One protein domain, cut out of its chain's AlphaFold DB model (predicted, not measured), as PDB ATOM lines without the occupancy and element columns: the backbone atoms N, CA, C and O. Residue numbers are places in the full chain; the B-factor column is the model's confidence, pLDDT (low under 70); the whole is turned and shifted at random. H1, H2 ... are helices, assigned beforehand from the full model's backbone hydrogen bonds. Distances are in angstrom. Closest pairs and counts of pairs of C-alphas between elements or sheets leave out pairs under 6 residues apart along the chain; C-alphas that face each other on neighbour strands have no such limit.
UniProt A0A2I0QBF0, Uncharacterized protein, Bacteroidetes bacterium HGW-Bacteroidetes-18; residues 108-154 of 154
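AT A GLANCE: This is residues 108 to 154 of the 154 residues of an uncharacterized protein of Bacteroidetes bacterium HGW-Bacteroidetes-18 (UniProt A0A2I0QBF0). Two helices of equal length, H1 and H2, make a loose helical hairpin, side by side with a gap between them. The stretch after H2, residues 142 to 154, crosses back towards the start of H1 and then runs over one side of the pair. The printed part has 47 residues with two named helices, H1 then H2, and no named strand; its class is all helix. It is compact, with a radius of gyration of the C-alphas of 9.8 A and spans of 27 by 19 by 18 A.

IN THESE COORDINATES: After residues 108 to 110, H1 holds residues 111 to 123, 18.2 A long, from C-alpha 111 at (-32.405, -13.588, -4.797). H2 holds residues 129 to 141, 18.3 A long, ending at C-alpha 141 at (-44.090, -12.110, 2.555).

HOW THE PARTS SIT: H1 and H2 form a helical hairpin with a tight link of 5 residues. They run opposite ways at a shallow tilt of 15 degrees. They only just touch, with 3 pairs of C-alphas within 8 A, through residues 118 to 122 and 129 to 132 alone; the closest C-alphas, of Met 118 and Met 132, are 7.3 A apart. In both helices every O i to N i+4 pair is within hydrogen-bond range.

THE WHOLE: The two C-alphas farthest apart, of Lys 124 and Gly 143, are 27.3 A apart. The printed part has no cut. Residues 150 to 154 have pLDDT under 70.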
ATOM      1  N   MET A 108     -35.916 -18.115  -9.697       77.50
ATOM      2  CA  MET A 108     -36.781 -17.488  -8.687       77.50
ATOM      3  C   MET A 108     -36.261 -17.670  -7.260       77.50
ATOM      4  O   MET A 108     -36.452 -16.793  -6.426       77.50
ATOM      5  N   ASN A 109     -35.589 -18.787  -6.982       77.94
ATOM      6  CA  ASN A 109     -35.005 -19.068  -5.674       77.94
ATOM      7  C   ASN A 109     -33.645 -18.381  -5.464       77.94
ATOM      8  O   ASN A 109     -33.123 -18.421  -4.355       77.94
ATOM      9  N   ASN A 110     -33.061 -17.768  -6.500       82.62
ATOM     10  CA  ASN A 110     -31.809 -17.023  -6.398       82.62
ATOM     11  C   ASN A 110     -32.080 -15.513  -6.310       82.62
ATOM     12  O   ASN A 110     -32.225 -14.830  -7.331       82.62
ATOM     13  N   GLY A 111     -32.101 -14.993  -5.080       80.38
ATOM     14  CA  GLY A 111     -32.405 -13.588  -4.797       80.38
ATOM     15  C   GLY A 111     -31.521 -12.592  -5.556       80.38
ATOM     16  O   GLY A 111     -32.029 -11.600  -6.080       80.38
ATOM     17  N   GLU A 112     -30.219 -12.869  -5.703       83.56
ATOM     18  CA  GLU A 112     -29.271 -11.958  -6.368       83.56
ATOM     19  C   GLU A 112     -29.553 -11.831  -7.869       83.56
ATOM     20  O   GLU A 112     -29.471 -10.747  -8.453       83.56
ATOM     21  N   MET A 113     -29.903 -12.948  -8.512       84.00
ATOM     22  CA  MET A 113     -30.253 -12.961  -9.931       84.00
ATOM     23  C   MET A 113     -31.553 -12.193 -10.171       84.00
ATOM     24  O   MET A 113     -31.642 -11.378 -11.092       84.00
ATOM     25  N   MET A 114     -32.542 -12.411  -9.304       83.31
ATOM     26  CA  MET A 114     -33.816 -11.708  -9.358       83.31
ATOM     27  C   MET A 114     -33.646 -10.203  -9.106       83.31
ATOM     28  O   MET A 114     -34.257  -9.394  -9.807       83.31
ATOM     29  N   ALA A 115     -32.774  -9.819  -8.168       83.62
ATOM     30  CA  ALA A 115     -32.460  -8.427  -7.863       83.62
ATOM     31  C   ALA A 115     -31.862  -7.719  -9.077       83.62
ATOM     32  O   ALA A 115     -32.372  -6.690  -9.516       83.62
ATOM     33  N   ASN A 116     -30.850  -8.314  -9.708       86.06
ATOM     34  CA  ASN A 116     -30.259  -7.756 -10.925       86.06
ATOM     35  C   ASN A 116     -31.286  -7.581 -12.055       86.06
ATOM     36  O   ASN A 116     -31.270  -6.570 -12.760       86.06
ATOM     37  N   MET A 117     -32.220  -8.525 -12.201       85.44
ATOM     38  CA  MET A 117     -33.283  -8.428 -13.200       85.44
ATOM     39  C   MET A 117     -34.244  -7.266 -12.904       85.44
ATOM     40  O   MET A 117     -34.540  -6.476 -13.802       85.44
ATOM     41  N   MET A 118     -34.682  -7.109 -11.650       84.38
ATOM     42  CA  MET A 118     -35.520  -5.976 -11.240       84.38
ATOM     43  C   MET A 118     -34.816  -4.635 -11.446       84.38
ATOM     44  O   MET A 118     -35.441  -3.685 -11.920       84.38
ATOM     45  N   LYS A 119     -33.508  -4.571 -11.162       84.56
ATOM     46  CA  LYS A 119     -32.688  -3.371 -11.374       84.56
ATOM     47  C   LYS A 119     -32.751  -2.933 -12.827       84.56
ATOM     48  O   LYS A 119     -33.080  -1.790 -13.118       84.56
ATOM     49  N   MET A 120     -32.510  -3.878 -13.732       88.00
ATOM     50  CA  MET A 120     -32.521  -3.624 -15.166       88.00
ATOM     51  C   MET A 120     -33.905  -3.188 -15.659       88.00
ATOM     52  O   MET A 120     -34.004  -2.309 -16.511       88.00
ATOM     53  N   MET A 121     -34.986  -3.778 -15.136       86.12
ATOM     54  CA  MET A 121     -36.347  -3.373 -15.506       86.12
ATOM     55  C   MET A 121     -36.663  -1.949 -15.045       86.12
ATOM     56  O   MET A 121     -37.258  -1.189 -15.809       86.12
ATOM     57  N   LYS A 122     -36.222  -1.564 -13.842       84.44
ATOM     58  CA  LYS A 122     -36.319  -0.183 -13.356       84.44
ATOM     59  C   LYS A 122     -35.489   0.774 -14.218       84.44
ATOM     60  O   LYS A 122     -36.018   1.776 -14.686       84.44
ATOM     61  N   GLU A 123     -34.227   0.445 -14.490       86.25
ATOM     62  CA  GLU A 123     -33.323   1.262 -15.318       86.25
ATOM     63  C   GLU A 123     -33.853   1.466 -16.745       86.25
ATOM     64  O   GLU A 123     -33.718   2.547 -17.311       86.25
ATOM     65  N   LYS A 124     -34.509   0.451 -17.318       90.25
ATOM     66  CA  LYS A 124     -35.152   0.536 -18.638       90.25
ATOM     67  C   LYS A 124     -36.539   1.187 -18.615       90.25
ATOM     68  O   LYS A 124     -37.209   1.202 -19.643       90.25
ATOM     69  N   GLY A 125     -36.993   1.688 -17.465       87.75
ATOM     70  CA  GLY A 125     -38.307   2.317 -17.313       87.75
ATOM     71  C   GLY A 125     -39.489   1.354 -17.467       87.75
ATOM     72  O   GLY A 125     -40.623   1.793 -17.626       87.75
ATOM     73  N   LEU A 126     -39.242   0.043 -17.420       90.19
ATOM     74  CA  LEU A 126     -40.269  -1.000 -17.518       90.19
ATOM     75  C   LEU A 126     -40.957  -1.265 -16.174       90.19
ATOM     76  O   LEU A 126     -41.974  -1.953 -16.125       90.19
ATOM     77  N   MET A 127     -40.395  -0.749 -15.080       86.06
ATOM     78  CA  MET A 127     -40.902  -0.938 -13.727       86.06
ATOM     79  C   MET A 127     -40.767   0.361 -12.931       86.06
ATOM     80  O   MET A 127     -39.687   0.944 -12.868       86.06
ATOM     81  N   SER A 128     -41.861   0.820 -12.319       88.12
ATOM     82  CA  SER A 128     -41.845   1.993 -11.438       88.12
ATOM     83  C   SER A 128     -41.337   1.639 -10.040       88.12
ATOM     84  O   SER A 128     -41.420   0.484  -9.618       88.12
ATOM     85  N   ASP A 129     -40.893   2.639  -9.275       85.69
ATOM     86  CA  ASP A 129     -40.462   2.440  -7.883       85.69
ATOM     87  C   ASP A 129     -41.565   1.845  -7.006       85.69
ATOM     88  O   ASP A 129     -41.317   0.926  -6.229       85.69
ATOM     89  N   ALA A 130     -42.806   2.308  -7.178       86.62
ATOM     90  CA  ALA A 130     -43.954   1.772  -6.451       86.62
ATOM     91  C   ALA A 130     -44.214   0.296  -6.802       86.62
ATOM     92  O   ALA A 130     -44.478  -0.523  -5.919       86.62
ATOM     93  N   CYS A 131     -44.091  -0.064  -8.086       86.25
ATOM     94  CA  CYS A 131     -44.218  -1.447  -8.541       86.25
ATOM     95  C   CYS A 131     -43.092  -2.322  -7.973       86.25
ATOM     96  O   CYS A 131     -43.354  -3.415  -7.472       86.25
ATOM     97  N   MET A 132     -41.856  -1.818  -7.979       84.94
ATOM     98  CA  MET A 132     -40.681  -2.501  -7.434       84.94
ATOM     99  C   MET A 132     -40.825  -2.761  -5.931       84.94
ATOM    100  O   MET A 132     -40.663  -3.896  -5.487       84.94
ATOM    101  N   GLN A 133     -41.201  -1.745  -5.151       85.50
ATOM    102  CA  GLN A 133     -41.396  -1.871  -3.705       85.50
ATOM    103  C   GLN A 133     -42.523  -2.848  -3.360       85.50
ATOM    104  O   GLN A 133     -42.360  -3.693  -2.475       85.50
ATOM    105  N   SER A 134     -43.650  -2.779  -4.077       87.25
ATOM    106  CA  SER A 134     -44.750  -3.732  -3.902       87.25
ATOM    107  C   SER A 134     -44.324  -5.160  -4.251       87.25
ATOM    108  O   SER A 134     -44.705  -6.098  -3.551       87.25
ATOM    109  N   GLY A 135     -43.515  -5.328  -5.302       85.19
ATOM    110  CA  GLY A 135     -42.917  -6.607  -5.679       85.19
ATOM    111  C   GLY A 135     -42.042  -7.160  -4.559       85.19
ATOM    112  O   GLY A 135     -42.331  -8.230  -4.034       85.19
ATOM    113  N   MET A 136     -41.043  -6.396  -4.108       83.69
ATOM    114  CA  MET A 136     -40.138  -6.793  -3.020       83.69
ATOM    115  C   MET A 136     -40.880  -7.157  -1.728       83.69
ATOM    116  O   MET A 136     -40.509  -8.117  -1.053       83.69
ATOM    117  N   LYS A 137     -41.943  -6.418  -1.384       86.19
ATOM    118  CA  LYS A 137     -42.771  -6.714  -0.209       86.19
ATOM    119  C   LYS A 137     -43.451  -8.078  -0.333       86.19
ATOM    120  O   LYS A 137     -43.312  -8.903   0.563       86.19
ATOM    121  N   MET A 138     -44.115  -8.339  -1.460       85.94
ATOM    122  CA  MET A 138     -44.776  -9.624  -1.715       85.94
ATOM    123  C   MET A 138     -43.781 -10.794  -1.709       85.94
ATOM    124  O   MET A 138     -44.106 -11.885  -1.250       85.94
ATOM    125  N   MET A 139     -42.565 -10.576  -2.211       83.00
ATOM    126  CA  MET A 139     -41.512 -11.595  -2.223       83.00
ATOM    127  C   MET A 139     -41.039 -11.953  -0.818       83.00
ATOM    128  O   MET A 139     -40.947 -13.133  -0.482       83.00
ATOM    129  N   SER A 140     -40.842 -10.936   0.022       84.12
ATOM    130  CA  SER A 140     -40.523 -11.118   1.436       84.12
ATOM    131  C   SER A 140     -41.653 -11.825   2.191       84.12
ATOM    132  O   SER A 140     -41.377 -12.709   2.994       84.12
ATOM    133  N   GLU A 141     -42.917 -11.469   1.935       86.31
ATOM    134  CA  GLU A 141     -44.090 -12.110   2.555       86.31
ATOM    135  C   GLU A 141     -44.221 -13.591   2.159       86.31
ATOM    136  O   GLU A 141     -44.688 -14.406   2.952       86.31
ATOM    137  N   LYS A 142     -43.765 -13.960   0.956       84.31
ATOM    138  CA  LYS A 142     -43.715 -15.351   0.478       84.31
ATOM    139  C   LYS A 142     -42.474 -16.126   0.938       84.31
ATOM    140  O   LYS A 142     -42.327 -17.282   0.554       84.31
ATOM    141  N   GLY A 143     -41.597 -15.517   1.739       81.88
ATOM    142  CA  GLY A 143     -40.393 -16.166   2.262       81.88
ATOM    143  C   GLY A 143     -39.335 -16.476   1.199       81.88
ATOM    144  O   GLY A 143     -38.557 -17.410   1.382       81.88
ATOM    145  N   MET A 144     -39.318 -15.736   0.085       81.56
ATOM    146  CA  MET A 144     -38.275 -15.886  -0.933       81.56
ATOM    147  C   MET A 144     -36.951 -15.277  -0.461       81.56
ATOM    148  O   MET A 144     -36.938 -14.369   0.372       81.56
ATOM    149  N   ASP A 145     -35.837 -15.784  -0.993       80.50
ATOM    150  CA  ASP A 145     -34.511 -15.260  -0.672       80.50
ATOM    151  C   ASP A 145     -34.384 -13.806  -1.149       80.50
ATOM    152  O   ASP A 145     -34.480 -13.503  -2.338       80.50
ATOM    153  N   MET A 146     -34.171 -12.897  -0.197       80.75
ATOM    154  CA  MET A 146     -34.054 -11.458  -0.441       80.75
ATOM    155  C   MET A 146     -32.593 -11.007  -0.594       80.75
ATOM    156  O   MET A 146     -32.314  -9.802  -0.594       80.75
ATOM    157  N   LYS A 147     -31.642 -11.945  -0.710       76.62
ATOM    158  CA  LYS A 147     -30.236 -11.636  -0.988       76.62
ATOM    159  C   LYS A 147     -30.121 -10.803  -2.272       76.62
ATOM    160  O   LYS A 147     -30.802 -11.072  -3.250       76.62
ATOM    161  N   GLY A 148     -29.333  -9.727  -2.254       71.38
ATOM    162  CA  GLY A 148     -29.218  -8.767  -3.366       71.38
ATOM    163  C   GLY A 148     -30.357  -7.737  -3.483       71.38
ATOM    164  O   GLY A 148     -30.137  -6.653  -4.012       71.38
ATOM    165  N   MET A 149     -31.548  -7.999  -2.927       72.25
ATOM    166  CA  MET A 149     -32.674  -7.041  -2.923       72.25
ATOM    167  C   MET A 149     -32.556  -5.980  -1.819       72.25
ATOM    168  O   MET A 149     -33.133  -4.897  -1.925       72.25
ATOM    169  N   ALA A 150     -31.820  -6.279  -0.744       67.31
ATOM    170  CA  ALA A 150     -31.592  -5.352   0.368       67.31
ATOM    171  C   ALA A 150     -30.859  -4.068  -0.068       67.31
ATOM    172  O   ALA A 150     -31.098  -3.003   0.494       67.31
ATOM    173  N   GLU A 151     -30.026  -4.161  -1.104       63.75
ATOM    174  CA  GLU A 151     -29.222  -3.058  -1.644       63.75
ATOM    175  C   GLU A 151     -30.022  -2.118  -2.562       63.75
ATOM    176  O   GLU A 151     -29.528  -1.066  -2.951       63.75
ATOM    177  N   MET A 152     -31.267  -2.473  -2.895       66.31
ATOM    178  CA  MET A 152     -32.115  -1.752  -3.855       66.31
ATOM    179  C   MET A 152     -33.133  -0.807  -3.200       66.31
ATOM    180  O   MET A 152     -33.905  -0.149  -3.899       66.31
ATOM    181  N   LYS A 153     -33.195  -0.802  -1.860       57.69
ATOM    182  CA  LYS A 153     -34.082   0.062  -1.061       57.69
ATOM    183  C   LYS A 153     -33.485   1.444  -0.761       57.69
ATOM    184  O   LYS A 153     -34.219   2.288  -0.250       57.69
ATOM    185  N   ASN A 154     -32.203   1.645  -1.065       49.31
ATOM    186  CA  ASN A 154     -31.501   2.931  -0.987       49.31
ATOM    187  C   ASN A 154     -31.468   3.607  -2.361       49.31
ATOM    188  O   ASN A 154     -31.369   4.851  -2.378       49.31
TER     189      ASN A 154